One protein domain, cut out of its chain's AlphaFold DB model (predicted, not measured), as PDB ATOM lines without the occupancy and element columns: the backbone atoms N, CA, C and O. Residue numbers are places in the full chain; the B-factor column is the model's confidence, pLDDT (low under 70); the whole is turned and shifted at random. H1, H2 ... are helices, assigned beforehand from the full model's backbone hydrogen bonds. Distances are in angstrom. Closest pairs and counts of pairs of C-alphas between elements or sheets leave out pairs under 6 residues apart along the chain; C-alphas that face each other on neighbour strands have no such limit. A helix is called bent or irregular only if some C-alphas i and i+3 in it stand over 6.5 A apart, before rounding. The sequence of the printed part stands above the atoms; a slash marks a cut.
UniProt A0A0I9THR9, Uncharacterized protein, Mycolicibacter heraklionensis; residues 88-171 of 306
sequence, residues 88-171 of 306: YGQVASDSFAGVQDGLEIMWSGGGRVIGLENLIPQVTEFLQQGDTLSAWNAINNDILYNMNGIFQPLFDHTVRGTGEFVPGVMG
ATOM      1  N   TYR A  88     -13.508 -24.084  -6.784       71.81
ATOM      2  CA  TYR A  88     -14.525 -23.040  -6.607       71.81
ATOM      3  C   TYR A  88     -13.931 -21.672  -6.246       71.81
ATOM      4  O   TYR A  88     -14.511 -20.645  -6.611       71.81
ATOM      5  N   GLY A  89     -12.774 -21.640  -5.580       66.12
ATOM      6  CA  GLY A  89     -11.999 -20.415  -5.374       66.12
ATOM      7  C   GLY A  89     -11.556 -19.795  -6.701       66.12
ATOM      8  O   GLY A  89     -11.734 -18.590  -6.909       66.12
ATOM      9  N   GLN A  90     -11.071 -20.623  -7.628       73.06
ATOM     10  CA  GLN A  90     -10.689 -20.195  -8.970       73.06
ATOM     11  C   GLN A  90     -11.902 -19.713  -9.778       73.06
ATOM     12  O   GLN A  90     -11.865 -18.605 -10.307       73.06
ATOM     13  N   VAL A  91     -13.017 -20.457  -9.781       74.00
ATOM     14  CA  VAL A  91     -14.268 -20.043 -10.455       74.00
ATOM     15  C   VAL A  91     -14.752 -18.681  -9.950       74.00
ATOM     16  O   VAL A  91     -15.154 -17.827 -10.744       74.00
ATOM     17  N   ALA A  92     -14.699 -18.441  -8.636       67.19
ATOM     18  CA  ALA A  92     -15.064 -17.150  -8.063       67.19
ATOM     19  C   ALA A  92     -14.114 -16.031  -8.522       67.19
ATOM     20  O   ALA A  92     -14.581 -14.971  -8.947       67.19
ATOM     21  N   SER A  93     -12.800 -16.272  -8.472       67.75
ATOM     22  CA  SER A  93     -11.770 -15.338  -8.942       67.75
ATOM     23  C   SER A  93     -11.969 -14.967 -10.416       67.75
ATOM     24  O   SER A  93     -12.073 -13.782 -10.742       67.75
ATOM     25  N   ASP A  94     -12.131 -15.966 -11.284       77.19
ATOM     26  CA  ASP A  94     -12.316 -15.798 -12.728       77.19
ATOM     27  C   ASP A  94     -13.629 -15.078 -13.052       77.19
ATOM     28  O   ASP A  94     -13.663 -14.196 -13.913       77.19
ATOM     29  N   SER A  95     -14.702 -15.370 -12.308       70.75
ATOM     30  CA  SER A  95     -15.978 -14.657 -12.441       70.75
ATOM     31  C   SER A  95     -15.813 -13.163 -12.148       70.75
ATOM     32  O   SER A  95     -16.280 -12.324 -12.919       70.75
ATOM     33  N   PHE A  96     -15.141 -12.803 -11.045       72.19
ATOM     34  CA  PHE A  96     -14.922 -11.399 -10.678       72.19
ATOM     35  C   PHE A  96     -13.924 -10.691 -11.597       72.19
ATOM     36  O   PHE A  96     -14.134  -9.513 -11.897       72.19
ATOM     37  N   ALA A  97     -12.887 -11.385 -12.068       72.44
ATOM     38  CA  ALA A  97     -11.989 -10.872 -13.098       72.44
ATOM     39  C   ALA A  97     -12.769 -10.572 -14.389       72.44
ATOM     40  O   ALA A  97     -12.693  -9.461 -14.905       72.44
ATOM     41  N   GLY A  98     -13.641 -11.488 -14.825       73.62
ATOM     42  CA  GLY A  98     -14.516 -11.272 -15.977       73.62
ATOM     43  C   GLY A  98     -15.456 -10.071 -15.818       73.62
ATOM     44  O   GLY A  98     -15.668  -9.327 -16.776       73.62
ATOM     45  N   VAL A  99     -15.985  -9.817 -14.613       74.81
ATOM     46  CA  VAL A  99     -16.759  -8.589 -14.334       74.81
ATOM     47  C   VAL A  99     -15.890  -7.338 -14.492       74.81
ATOM     48  O   VAL A  99     -16.354  -6.346 -15.061       74.81
ATOM     49  N   GLN A 100     -14.652  -7.356 -13.988       69.12
ATOM     50  CA  GLN A 100     -13.723  -6.225 -14.113       69.12
ATOM     51  C   GLN A 100     -13.368  -5.953 -15.578       69.12
ATOM     52  O   GLN A 100     -13.473  -4.806 -16.014       69.12
ATOM     53  N   ASP A 101     -13.079  -6.996 -16.353       76.81
ATOM     54  CA  ASP A 101     -12.836  -6.897 -17.794       76.81
ATOM     55  C   ASP A 101     -14.071  -6.351 -18.529       76.81
ATOM     56  O   ASP A 101     -13.968  -5.472 -19.386       76.81
ATOM     57  N   GLY A 102     -15.274  -6.801 -18.154       69.38
ATOM     58  CA  GLY A 102     -16.534  -6.276 -18.682       69.38
ATOM     59  C   GLY A 102     -16.732  -4.781 -18.395       69.38
ATOM     60  O   GLY A 102     -17.229  -4.046 -19.253       69.38
ATOM     61  N   LEU A 103     -16.313  -4.306 -17.217       67.00
ATOM     62  CA  LEU A 103     -16.331  -2.883 -16.858       67.00
ATOM     63  C   LEU A 103     -15.286  -2.076 -17.640       67.00
ATOM     64  O   LEU A 103     -15.576  -0.954 -18.062       67.00
ATOM     65  N   GLU A 104     -14.098  -2.636 -17.866       65.12
ATOM     66  CA  GLU A 104     -13.062  -2.010 -18.692       65.12
ATOM     67  C   GLU A 104     -13.514  -1.889 -20.154       65.12
ATOM     68  O   GLU A 104     -13.365  -0.824 -20.761       65.12
ATOM     69  N   ILE A 105     -14.149  -2.930 -20.698       69.25
ATOM     70  CA  ILE A 105     -14.734  -2.930 -22.046       69.25
ATOM     71  C   ILE A 105     -15.885  -1.923 -22.149       69.25
ATOM     72  O   ILE A 105     -15.985  -1.212 -23.148       69.25
ATOM     73  N   MET A 106     -16.731  -1.808 -21.120       68.00
ATOM     74  CA  MET A 106     -17.769  -0.770 -21.066       68.00
ATOM     75  C   MET A 106     -17.163   0.634 -21.137       68.00
ATOM     76  O   MET A 106     -17.744   1.533 -21.748       68.00
ATOM     77  N   TRP A 107     -16.013   0.849 -20.505       64.81
ATOM     78  CA  TRP A 107     -15.370   2.155 -20.478       64.81
ATOM     79  C   TRP A 107     -14.652   2.478 -21.796       64.81
ATOM     80  O   TRP A 107     -14.957   3.484 -22.441       64.81
ATOM     81  N   SER A 108     -13.732   1.606 -22.204       68.69
ATOM     82  CA  SER A 108     -12.792   1.815 -23.316       68.69
ATOM     83  C   SER A 108     -13.321   1.357 -24.684       68.69
ATOM     84  O   SER A 108     -12.854   1.825 -25.724       68.69
ATOM     85  N   GLY A 109     -14.341   0.498 -24.701       66.94
ATOM     86  CA  GLY A 109     -14.886  -0.126 -25.905       66.94
ATOM     87  C   GLY A 109     -14.208  -1.457 -26.246       66.94
ATOM     88  O   GLY A 109     -13.035  -1.681 -25.965       66.94
ATOM     89  N   GLY A 110     -14.954  -2.365 -26.882       67.56
ATOM     90  CA  GLY A 110     -14.455  -3.699 -27.227       67.56
ATOM     91  C   GLY A 110     -15.493  -4.577 -27.929       67.56
ATOM     92  O   GLY A 110     -16.663  -4.637 -27.551       67.56
ATOM     93  N   GLY A 111     -15.085  -5.281 -28.989       72.94
ATOM     94  CA  GLY A 111     -15.982  -6.142 -29.767       72.94
ATOM     95  C   GLY A 111     -17.166  -5.376 -30.378       72.94
ATOM     96  O   GLY A 111     -17.004  -4.663 -31.365       72.94
ATOM     97  N   ARG A 112     -18.374  -5.574 -29.827       69.50
ATOM     98  CA  ARG A 112     -19.617  -4.876 -30.228       69.50
ATOM     99  C   ARG A 112     -19.984  -3.685 -29.334       69.50
ATOM    100  O   ARG A 112     -20.929  -2.976 -29.667       69.50
ATOM    101  N   VAL A 113     -19.269  -3.499 -28.228       74.06
ATOM    102  CA  VAL A 113     -19.417  -2.366 -27.312       74.06
ATOM    103  C   VAL A 113     -18.652  -1.177 -27.888       74.06
ATOM    104  O   VAL A 113     -17.478  -1.305 -28.241       74.06
ATOM    105  N   ILE A 114     -19.321  -0.032 -27.997       74.88
ATOM    106  CA  ILE A 114     -18.748   1.232 -28.487       74.88
ATOM    107  C   ILE A 114     -17.813   1.822 -27.423       74.88
ATOM    108  O   ILE A 114     -16.770   2.389 -27.758       74.88
ATOM    109  N   GLY A 115     -18.174   1.644 -26.152       71.62
ATOM    110  CA  GLY A 115     -17.431   2.144 -25.004       71.62
ATOM    111  C   GLY A 115     -17.825   3.575 -24.673       71.62
ATOM    112  O   GLY A 115     -18.013   4.399 -25.571       71.62
ATOM    113  N   LEU A 116     -17.942   3.887 -23.384       65.19
ATOM    114  CA  LEU A 116     -18.372   5.203 -22.905       65.19
ATOM    115  C   LEU A 116     -17.498   6.342 -23.445       65.19
ATOM    116  O   LEU A 116     -18.035   7.404 -23.775       65.19
ATOM    117  N   GLU A 117     -16.192   6.111 -23.611       69.69
ATOM    118  CA  GLU A 117     -15.259   7.090 -24.188       69.69
ATOM    119  C   GLU A 117     -15.657   7.537 -25.602       69.69
ATOM    120  O   GLU A 117     -15.527   8.715 -25.938       69.69
ATOM    121  N   ASN A 118     -16.205   6.629 -26.411       75.81
ATOM    122  CA  ASN A 118     -16.612   6.909 -27.790       75.81
ATOM    123  C   ASN A 118     -18.119   7.185 -27.913       75.81
ATOM    124  O   ASN A 118     -18.551   7.937 -28.792       75.81
ATOM    125  N   LEU A 119     -18.921   6.610 -27.015       77.00
ATOM    126  CA  LEU A 119     -20.373   6.748 -26.976       77.00
ATOM    127  C   LEU A 119     -20.786   8.168 -26.579       77.00
ATOM    128  O   LEU A 119     -21.655   8.754 -27.224       77.00
ATOM    129  N   ILE A 120     -20.172   8.739 -25.537       73.00
ATOM    130  CA  ILE A 120     -20.536  10.070 -25.025       73.00
ATOM    131  C   ILE A 120     -20.360  11.160 -26.104       73.00
ATOM    132  O   ILE A 120     -21.295  11.949 -26.303       73.00
ATOM    133  N   PRO A 121     -19.236  11.210 -26.850       83.50
ATOM    134  CA  PRO A 121     -19.095  12.104 -27.996       83.50
ATOM    135  C   PRO A 121     -20.157  11.882 -29.081       83.50
ATOM    136  O   PRO A 121     -20.777  12.855 -29.510       83.50
ATOM    137  N   GLN A 122     -20.432  10.630 -29.476       82.69
ATOM    138  CA  GLN A 122     -21.433  10.320 -30.514       82.69
ATOM    139  C   GLN A 122     -22.848  10.745 -30.115       82.69
ATOM    140  O   GLN A 122     -23.567  11.363 -30.897       82.69
ATOM    141  N   VAL A 123     -23.256  10.452 -28.880       83.38
ATOM    142  CA  VAL A 123     -24.557  10.870 -28.341       83.38
ATOM    143  C   VAL A 123     -24.667  12.392 -28.338       83.38
ATOM    144  O   VAL A 123     -25.698  12.937 -28.728       83.38
ATOM    145  N   THR A 124     -23.603  13.085 -27.933       81.69
ATOM    146  CA  THR A 124     -23.567  14.553 -27.919       81.69
ATOM    147  C   THR A 124     -23.738  15.122 -29.327       81.69
ATOM    148  O   THR A 124     -24.503  16.068 -29.513       81.69
ATOM    149  N   GLU A 125     -23.082  14.529 -30.324       89.31
ATOM    150  CA  GLU A 125     -23.208  14.920 -31.727       89.31
ATOM    151  C   GLU A 125     -24.634  14.705 -32.263       89.31
ATOM    152  O   GLU A 125     -25.221  15.632 -32.828       89.31
ATOM    153  N   PHE A 126     -25.246  13.542 -32.008       86.88
ATOM    154  CA  PHE A 126     -26.635  13.273 -32.402       86.88
ATOM    155  C   PHE A 126     -27.623  14.263 -31.769       86.88
ATOM    156  O   PHE A 126     -28.510  14.787 -32.448       86.88
ATOM    157  N   LEU A 127     -27.439  14.588 -30.487       82.62
ATOM    158  CA  LEU A 127     -28.278  15.565 -29.792       82.62
ATOM    159  C   LEU A 127     -28.102  16.987 -30.346       82.62
ATOM    160  O   LEU A 127     -29.092  17.705 -30.488       82.62
ATOM    161  N   GLN A 128     -26.878  17.391 -30.703       90.00
ATOM    162  CA  GLN A 128     -26.615  18.693 -31.336       90.00
ATOM    163  C   GLN A 128     -27.261  18.813 -32.723       90.00
ATOM    164  O   GLN A 128     -27.672  19.905 -33.117       90.00
ATOM    165  N   GLN A 129     -27.391  17.699 -33.445       91.69
ATOM    166  CA  GLN A 129     -28.056  17.629 -34.750       91.69
ATOM    167  C   GLN A 129     -29.591  17.513 -34.645       91.69
ATOM    168  O   GLN A 129     -30.283  17.544 -35.662       91.69
ATOM    169  N   GLY A 130     -30.137  17.409 -33.428       87.56
ATOM    170  CA  GLY A 130     -31.570  17.224 -33.180       87.56
ATOM    171  C   GLY A 130     -32.069  15.790 -33.394       87.56
ATOM    172  O   GLY A 130     -33.278  15.561 -33.340       87.56
ATOM    173  N   ASP A 131     -31.170  14.823 -33.606       90.38
ATOM    174  CA  ASP A 131     -31.496  13.408 -33.804       90.38
ATOM    175  C   ASP A 131     -31.505  12.650 -32.468       90.38
ATOM    176  O   ASP A 131     -30.593  11.907 -32.095       90.38
ATOM    177  N   THR A 132     -32.577  12.851 -31.707       84.00
ATOM    178  CA  THR A 132     -32.766  12.205 -30.402       84.00
ATOM    179  C   THR A 132     -32.981  10.693 -30.502       84.00
ATOM    180  O   THR A 132     -32.688   9.974 -29.546       84.00
ATOM    181  N   LEU A 133     -33.460  10.192 -31.648       84.25
ATOM    182  CA  LEU A 133     -33.712   8.767 -31.862       84.25
ATOM    183  C   LEU A 133     -32.395   7.996 -32.006       84.25
ATOM    184  O   LEU A 133     -32.227   6.947 -31.380       84.25
ATOM    185  N   SER A 134     -31.449   8.519 -32.789       85.00
ATOM    186  CA  SER A 134     -30.127   7.902 -32.951       85.00
ATOM    187  C   SER A 134     -29.305   7.966 -31.663       85.00
ATOM    188  O   SER A 134     -28.691   6.966 -31.291       85.00
ATOM    189  N   ALA A 135     -29.380   9.079 -30.920       74.69
ATOM    190  CA  ALA A 135     -28.779   9.197 -29.589       74.69
ATOM    191  C   ALA A 135     -29.306   8.122 -28.620       74.69
ATOM    192  O   ALA A 135     -28.527   7.441 -27.953       74.69
ATOM    193  N   TRP A 136     -30.629   7.928 -28.577       75.06
ATOM    194  CA  TRP A 136     -31.255   6.900 -27.745       75.06
ATOM    195  C   TRP A 136     -30.855   5.481 -28.166       75.06
ATOM    196  O   TRP A 136     -30.510   4.661 -27.318       75.06
ATOM    197  N   ASN A 137     -30.855   5.189 -29.468       79.75
ATOM    198  CA  ASN A 137     -30.478   3.872 -29.980       79.75
ATOM    199  C   ASN A 137     -29.009   3.531 -29.698       79.75
ATOM    200  O   ASN A 137     -28.714   2.375 -29.392       79.75
ATOM    201  N   ALA A 138     -28.104   4.511 -29.776       76.31
ATOM    202  CA  ALA A 138     -26.695   4.321 -29.440       76.31
ATOM    203  C   ALA A 138     -26.531   3.923 -27.966       76.31
ATOM    204  O   ALA A 138     -25.932   2.889 -27.677       76.31
ATOM    205  N   ILE A 139     -27.149   4.677 -27.049       73.94
ATOM    206  CA  ILE A 139     -27.128   4.380 -25.607       73.94
ATOM    207  C   ILE A 139     -27.740   3.008 -25.321       73.94
ATOM    208  O   ILE A 139     -27.152   2.197 -24.611       73.94
ATOM    209  N   ASN A 140     -28.923   2.742 -25.873       73.44
ATOM    210  CA  ASN A 140     -29.665   1.522 -25.579       73.44
ATOM    211  C   ASN A 140     -28.923   0.266 -26.064       73.44
ATOM    212  O   ASN A 140     -28.852  -0.724 -25.342       73.44
ATOM    213  N   ASN A 141     -28.338   0.306 -27.265       73.25
ATOM    214  CA  ASN A 141     -27.551  -0.817 -27.770       73.25
ATOM    215  C   ASN A 141     -26.282  -1.035 -26.944       73.25
ATOM    216  O   ASN A 141     -25.983  -2.178 -26.606       73.25
ATOM    217  N   ASP A 142     -25.564   0.034 -26.596       71.81
ATOM    218  CA  ASP A 142     -24.320  -0.080 -25.833       71.81
ATOM    219  C   ASP A 142     -24.574  -0.642 -24.427       71.81
ATOM    220  O   ASP A 142     -23.938  -1.615 -24.028       71.81
ATOM    221  N   ILE A 143     -25.600  -0.145 -23.723       69.50
ATOM    222  CA  ILE A 143     -26.006  -0.665 -22.404       69.50
ATOM    223  C   ILE A 143     -26.350  -2.156 -22.462       69.50
ATOM    224  O   ILE A 143     -25.945  -2.902 -21.573       69.50
ATOM    225  N   LEU A 144     -27.066  -2.620 -23.491       69.69
ATOM    226  CA  LEU A 144     -27.435  -4.035 -23.605       69.69
ATOM    227  C   LEU A 144     -26.215  -4.949 -23.777       69.69
ATOM    228  O   LEU A 144     -26.182  -6.037 -23.198       69.69
ATOM    229  N   TYR A 145     -25.209  -4.525 -24.545       71.00
ATOM    230  CA  TYR A 145     -23.972  -5.297 -24.692       71.00
ATOM    231  C   TYR A 145     -23.089  -5.213 -23.440       71.00
ATOM    232  O   TYR A 145     -22.538  -6.236 -23.039       71.00
ATOM    233  N   ASN A 146     -23.040  -4.052 -22.781       68.56
ATOM    234  CA  ASN A 146     -22.318  -3.859 -21.521       68.56
ATOM    235  C   ASN A 146     -22.891  -4.717 -20.397       68.56
ATOM    236  O   ASN A 146     -22.150  -5.412 -19.713       68.56
ATOM    237  N   MET A 147     -24.216  -4.733 -20.234       67.31
ATOM    238  CA  MET A 147     -24.866  -5.578 -19.230       67.31
ATOM    239  C   MET A 147     -24.554  -7.055 -19.451       67.31
ATOM    240  O   MET A 147     -24.337  -7.782 -18.488       67.31
ATOM    241  N   ASN A 148     -24.505  -7.501 -20.706       73.00
ATOM    242  CA  ASN A 148     -24.116  -8.871 -20.996       73.00
ATOM    243  C   ASN A 148     -22.648  -9.113 -20.601       73.00
ATOM    244  O   ASN A 148     -22.390  -9.992 -19.797       73.00
ATOM    245  N   GLY A 149     -21.706  -8.275 -21.046       72.19
ATOM    246  CA  GLY A 149     -20.283  -8.440 -20.715       72.19
ATOM    247  C   GLY A 149     -19.958  -8.366 -19.216       72.19
ATOM    248  O   GLY A 149     -19.073  -9.072 -18.755       72.19
ATOM    249  N   ILE A 150     -20.690  -7.553 -18.450       73.38
ATOM    250  CA  ILE A 150     -20.472  -7.369 -17.005       73.38
ATOM    251  C   ILE A 150     -21.096  -8.503 -16.191       73.38
ATOM    252  O   ILE A 150     -20.497  -8.966 -15.228       73.38
ATOM    253  N   PHE A 151     -22.318  -8.928 -16.526       75.25
ATOM    254  CA  PHE A 151     -23.051  -9.883 -15.691       75.25
ATOM    255  C   PHE A 151     -22.895 -11.331 -16.143       75.25
ATOM    256  O   PHE A 151     -22.993 -12.218 -15.302       75.25
ATOM    257  N   GLN A 152     -22.648 -11.588 -17.430       83.56
ATOM    258  CA  GLN A 152     -22.498 -12.944 -17.958       83.56
ATOM    259  C   GLN A 152     -21.434 -13.773 -17.214       83.56
ATOM    260  O   GLN A 152     -21.761 -14.909 -16.888       83.56
ATOM    261  N   PRO A 153     -20.251 -13.237 -16.847       81.38
ATOM    262  CA  PRO A 153     -19.241 -13.991 -16.096       81.38
ATOM    263  C   PRO A 153     -19.693 -14.472 -14.710       81.38
ATOM    264  O   PRO A 153     -19.131 -15.419 -14.180       81.38
ATOM    265  N   LEU A 154     -20.710 -13.845 -14.106       76.19
ATOM    266  CA  LEU A 154     -21.225 -14.268 -12.799       76.19
ATOM    267  C   LEU A 154     -22.100 -15.521 -12.880       76.19
ATOM    268  O   LEU A 154     -22.331 -16.161 -11.856       76.19
ATOM    269  N   PHE A 155     -22.615 -15.844 -14.064       83.75
ATOM    270  CA  PHE A 155     -23.527 -16.958 -14.286       83.75
ATOM    271  C   PHE A 155     -22.882 -18.008 -15.177       83.75
ATOM    272  O   PHE A 155     -22.043 -17.704 -16.024       83.75
ATOM    273  N   ASP A 156     -23.353 -19.238 -15.038       83.69
ATOM    274  CA  ASP A 156     -23.011 -20.310 -15.959       83.69
ATOM    275  C   ASP A 156     -23.421 -19.924 -17.377       83.69
ATOM    276  O   ASP A 156     -24.584 -19.591 -17.651       83.69
ATOM    277  N   HIS A 157     -22.460 -19.941 -18.291       84.31
ATOM    278  CA  HIS A 157     -22.707 -19.500 -19.652       84.31
ATOM    279  C   HIS A 157     -21.844 -20.238 -20.661       84.31
ATOM    280  O   HIS A 157     -20.771 -20.756 -20.375       84.31
ATOM    281  N   THR A 158     -22.322 -20.256 -21.901       82.81
ATOM    282  CA  THR A 158     -21.533 -20.729 -23.033       82.81
ATOM    283  C   THR A 158     -20.887 -19.540 -23.725       82.81
ATOM    284  O   THR A 158     -21.580 -18.603 -24.147       82.81
ATOM    285  N   VAL A 159     -19.567 -19.584 -23.875       75.06
ATOM    286  CA  VAL A 159     -18.800 -18.562 -24.581       75.06
ATOM    287  C   VAL A 159     -19.254 -18.520 -26.036       75.06
ATOM    288  O   VAL A 159     -19.318 -19.515 -26.772       75.06
ATOM    289  N   ARG A 160     -19.635 -17.316 -26.458       66.94
ATOM    290  CA  ARG A 160     -20.264 -17.100 -27.755       66.94
ATOM    291  C   ARG A 160     -19.254 -17.340 -28.876       66.94
ATOM    292  O   ARG A 160     -18.318 -16.574 -29.048       66.94
ATOM    293  N   GLY A 161     -19.515 -18.352 -29.701       68.56
ATOM    294  CA  GLY A 161     -18.717 -18.660 -30.892       68.56
ATOM    295  C   GLY A 161     -17.663 -19.749 -30.696       68.56
ATOM    296  O   GLY A 161     -17.221 -20.306 -31.696       68.56
ATOM    297  N   THR A 162     -17.321 -20.104 -29.454       74.50
ATOM    298  CA  THR A 162     -16.455 -21.257 -29.148       74.50
ATOM    299  C   THR A 162     -17.270 -22.474 -28.712       74.50
ATOM    300  O   THR A 162     -16.864 -23.600 -28.977       74.50
ATOM    301  N   GLY A 163     -18.450 -22.262 -28.113       75.56
ATOM    302  CA  GLY A 163     -19.278 -23.352 -27.581       75.56
ATOM    303  C   GLY A 163     -18.769 -23.909 -26.249       75.56
ATOM    304  O   GLY A 163     -19.340 -24.863 -25.734       75.56
ATOM    305  N   GLU A 164     -17.718 -23.306 -25.699       80.69
ATOM    306  CA  GLU A 164     -17.125 -23.661 -24.415       80.69
ATOM    307  C   GLU A 164     -18.036 -23.222 -23.270       80.69
ATOM    308  O   GLU A 164     -18.554 -22.104 -23.275       80.69
ATOM    309  N   PHE A 165     -18.271 -24.116 -22.313       81.62
ATOM    310  CA  PHE A 165     -19.033 -23.812 -21.110       81.62
ATOM    311  C   PHE A 165     -18.091 -23.272 -20.038       81.62
ATOM    312  O   PHE A 165     -17.078 -23.901 -19.746       81.62
ATOM    313  N   VAL A 166     -18.446 -22.130 -19.457       83.19
ATOM    314  CA  VAL A 166     -17.695 -21.484 -18.383       83.19
ATOM    315  C   VAL A 166     -18.610 -21.373 -17.159       83.19
ATOM    316  O   VAL A 166     -19.694 -20.783 -17.273       83.19
ATOM    317  N   PRO A 167     -18.213 -21.954 -16.012       83.50
ATOM    318  CA  PRO A 167     -18.968 -21.850 -14.770       83.50
ATOM    319  C   PRO A 167     -18.859 -20.438 -14.185       83.50
ATOM    320  O   PRO A 167     -17.815 -19.791 -14.284       83.50
ATOM    321  N   GLY A 168     -19.937 -19.967 -13.561       77.44
ATOM    322  CA  GLY A 168     -19.977 -18.679 -12.872       77.44
ATOM    323  C   GLY A 168     -20.159 -18.831 -11.364       77.44
ATOM    324  O   GLY A 168     -20.744 -19.797 -10.875       77.44
ATOM    325  N   VAL A 169     -19.725 -17.829 -10.596       73.88
ATOM    326  CA  VAL A 169     -19.816 -17.841  -9.122       73.88
ATOM    327  C   VAL A 169     -21.245 -18.042  -8.589       73.88
ATOM    328  O   VAL A 169     -21.439 -18.629  -7.525       73.88
ATOM    329  N   MET A 170     -22.272 -17.605  -9.327       73.06
ATOM    330  CA  MET A 170     -23.679 -17.799  -8.945       73.06
ATOM    331  C   MET A 170     -24.182 -19.231  -9.201       73.06
ATOM    332  O   MET A 170     -25.213 -19.607  -8.641       73.06
ATOM    333  N   GLY A 171     -23.475 -20.020 -10.020       72.38
ATOM    334  CA  GLY A 171     -23.754 -21.435 -10.300       72.38
ATOM    335  C   GLY A 171     -23.252 -22.388  -9.209       72.38
ATOM    336  O   GLY A 171     -23.856 -23.435  -8.985       72.38
TER     337      GLY A 171
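This is residues 88 to 171 of the 306 residues of an uncharacterized protein of Mycolicibacter heraklionensis (UniProt A0A0I9THR9). A rod-shaped bundle of three helices: H1 and H2 follow one another nearly end to end, with a shallow bend between them, and the long helix H3 folds back alongside both. Beyond H3, residues 155 to 171 form a tail without a named element, whose loop, residues 159 to 164, sticks out. The printed part has 84 residues with three named helices, in the order H1, H2, H3, and no named strand; the class is all helix. The whole is loose, with a radius of gyration of the C-alphas of 15.4 A and spans of 51 by 20 by 19 A.

H1, residues 88 to 108, begins with C-alpha 88 at (-14.525, -23.040, -6.607) and is 30.0 A long from first to last C-alpha. H2, residues 116 to 128, measures 17.9 A. H3, residues 132 to 154, measures 33.8 A and ends with C-alpha 154 at (-21.225, -14.268, -12.799); it is irregular, but only just, with C-alphas 150 and 153 6.8 A apart.

H1 touches H3 at a shallow tilt of 17 degrees, opposite ways; H3 does so with residues 146 to 154 alone, and the closest C-alphas, of Gly 102 and Ile 150, are 4.4 A apart. H1 and H2 touch only at the corner, closest at the C-alphas of Trp 107 and Leu 116, 4.9 A. H2 and H3 form a helical hairpin with a shallow tilt of 18 degrees; their closest C-alphas, of Val 123 and Ala 135, are 4.7 A apart. In H1 every O i to N i+4 pair is within hydrogen-bond range; in H2 it is 8 of 9, in H3 17 of 19.

The C-alphas of Tyr 88 and Gln 129, the two farthest apart, are separated by 51.3 A. The printed part has no cut; the link from H1 to H2 is short and that from H2 to H3 tight. Mean pLDDT of the printed part is 75.5, with 22 residues under 70, among them residues 102 to 110.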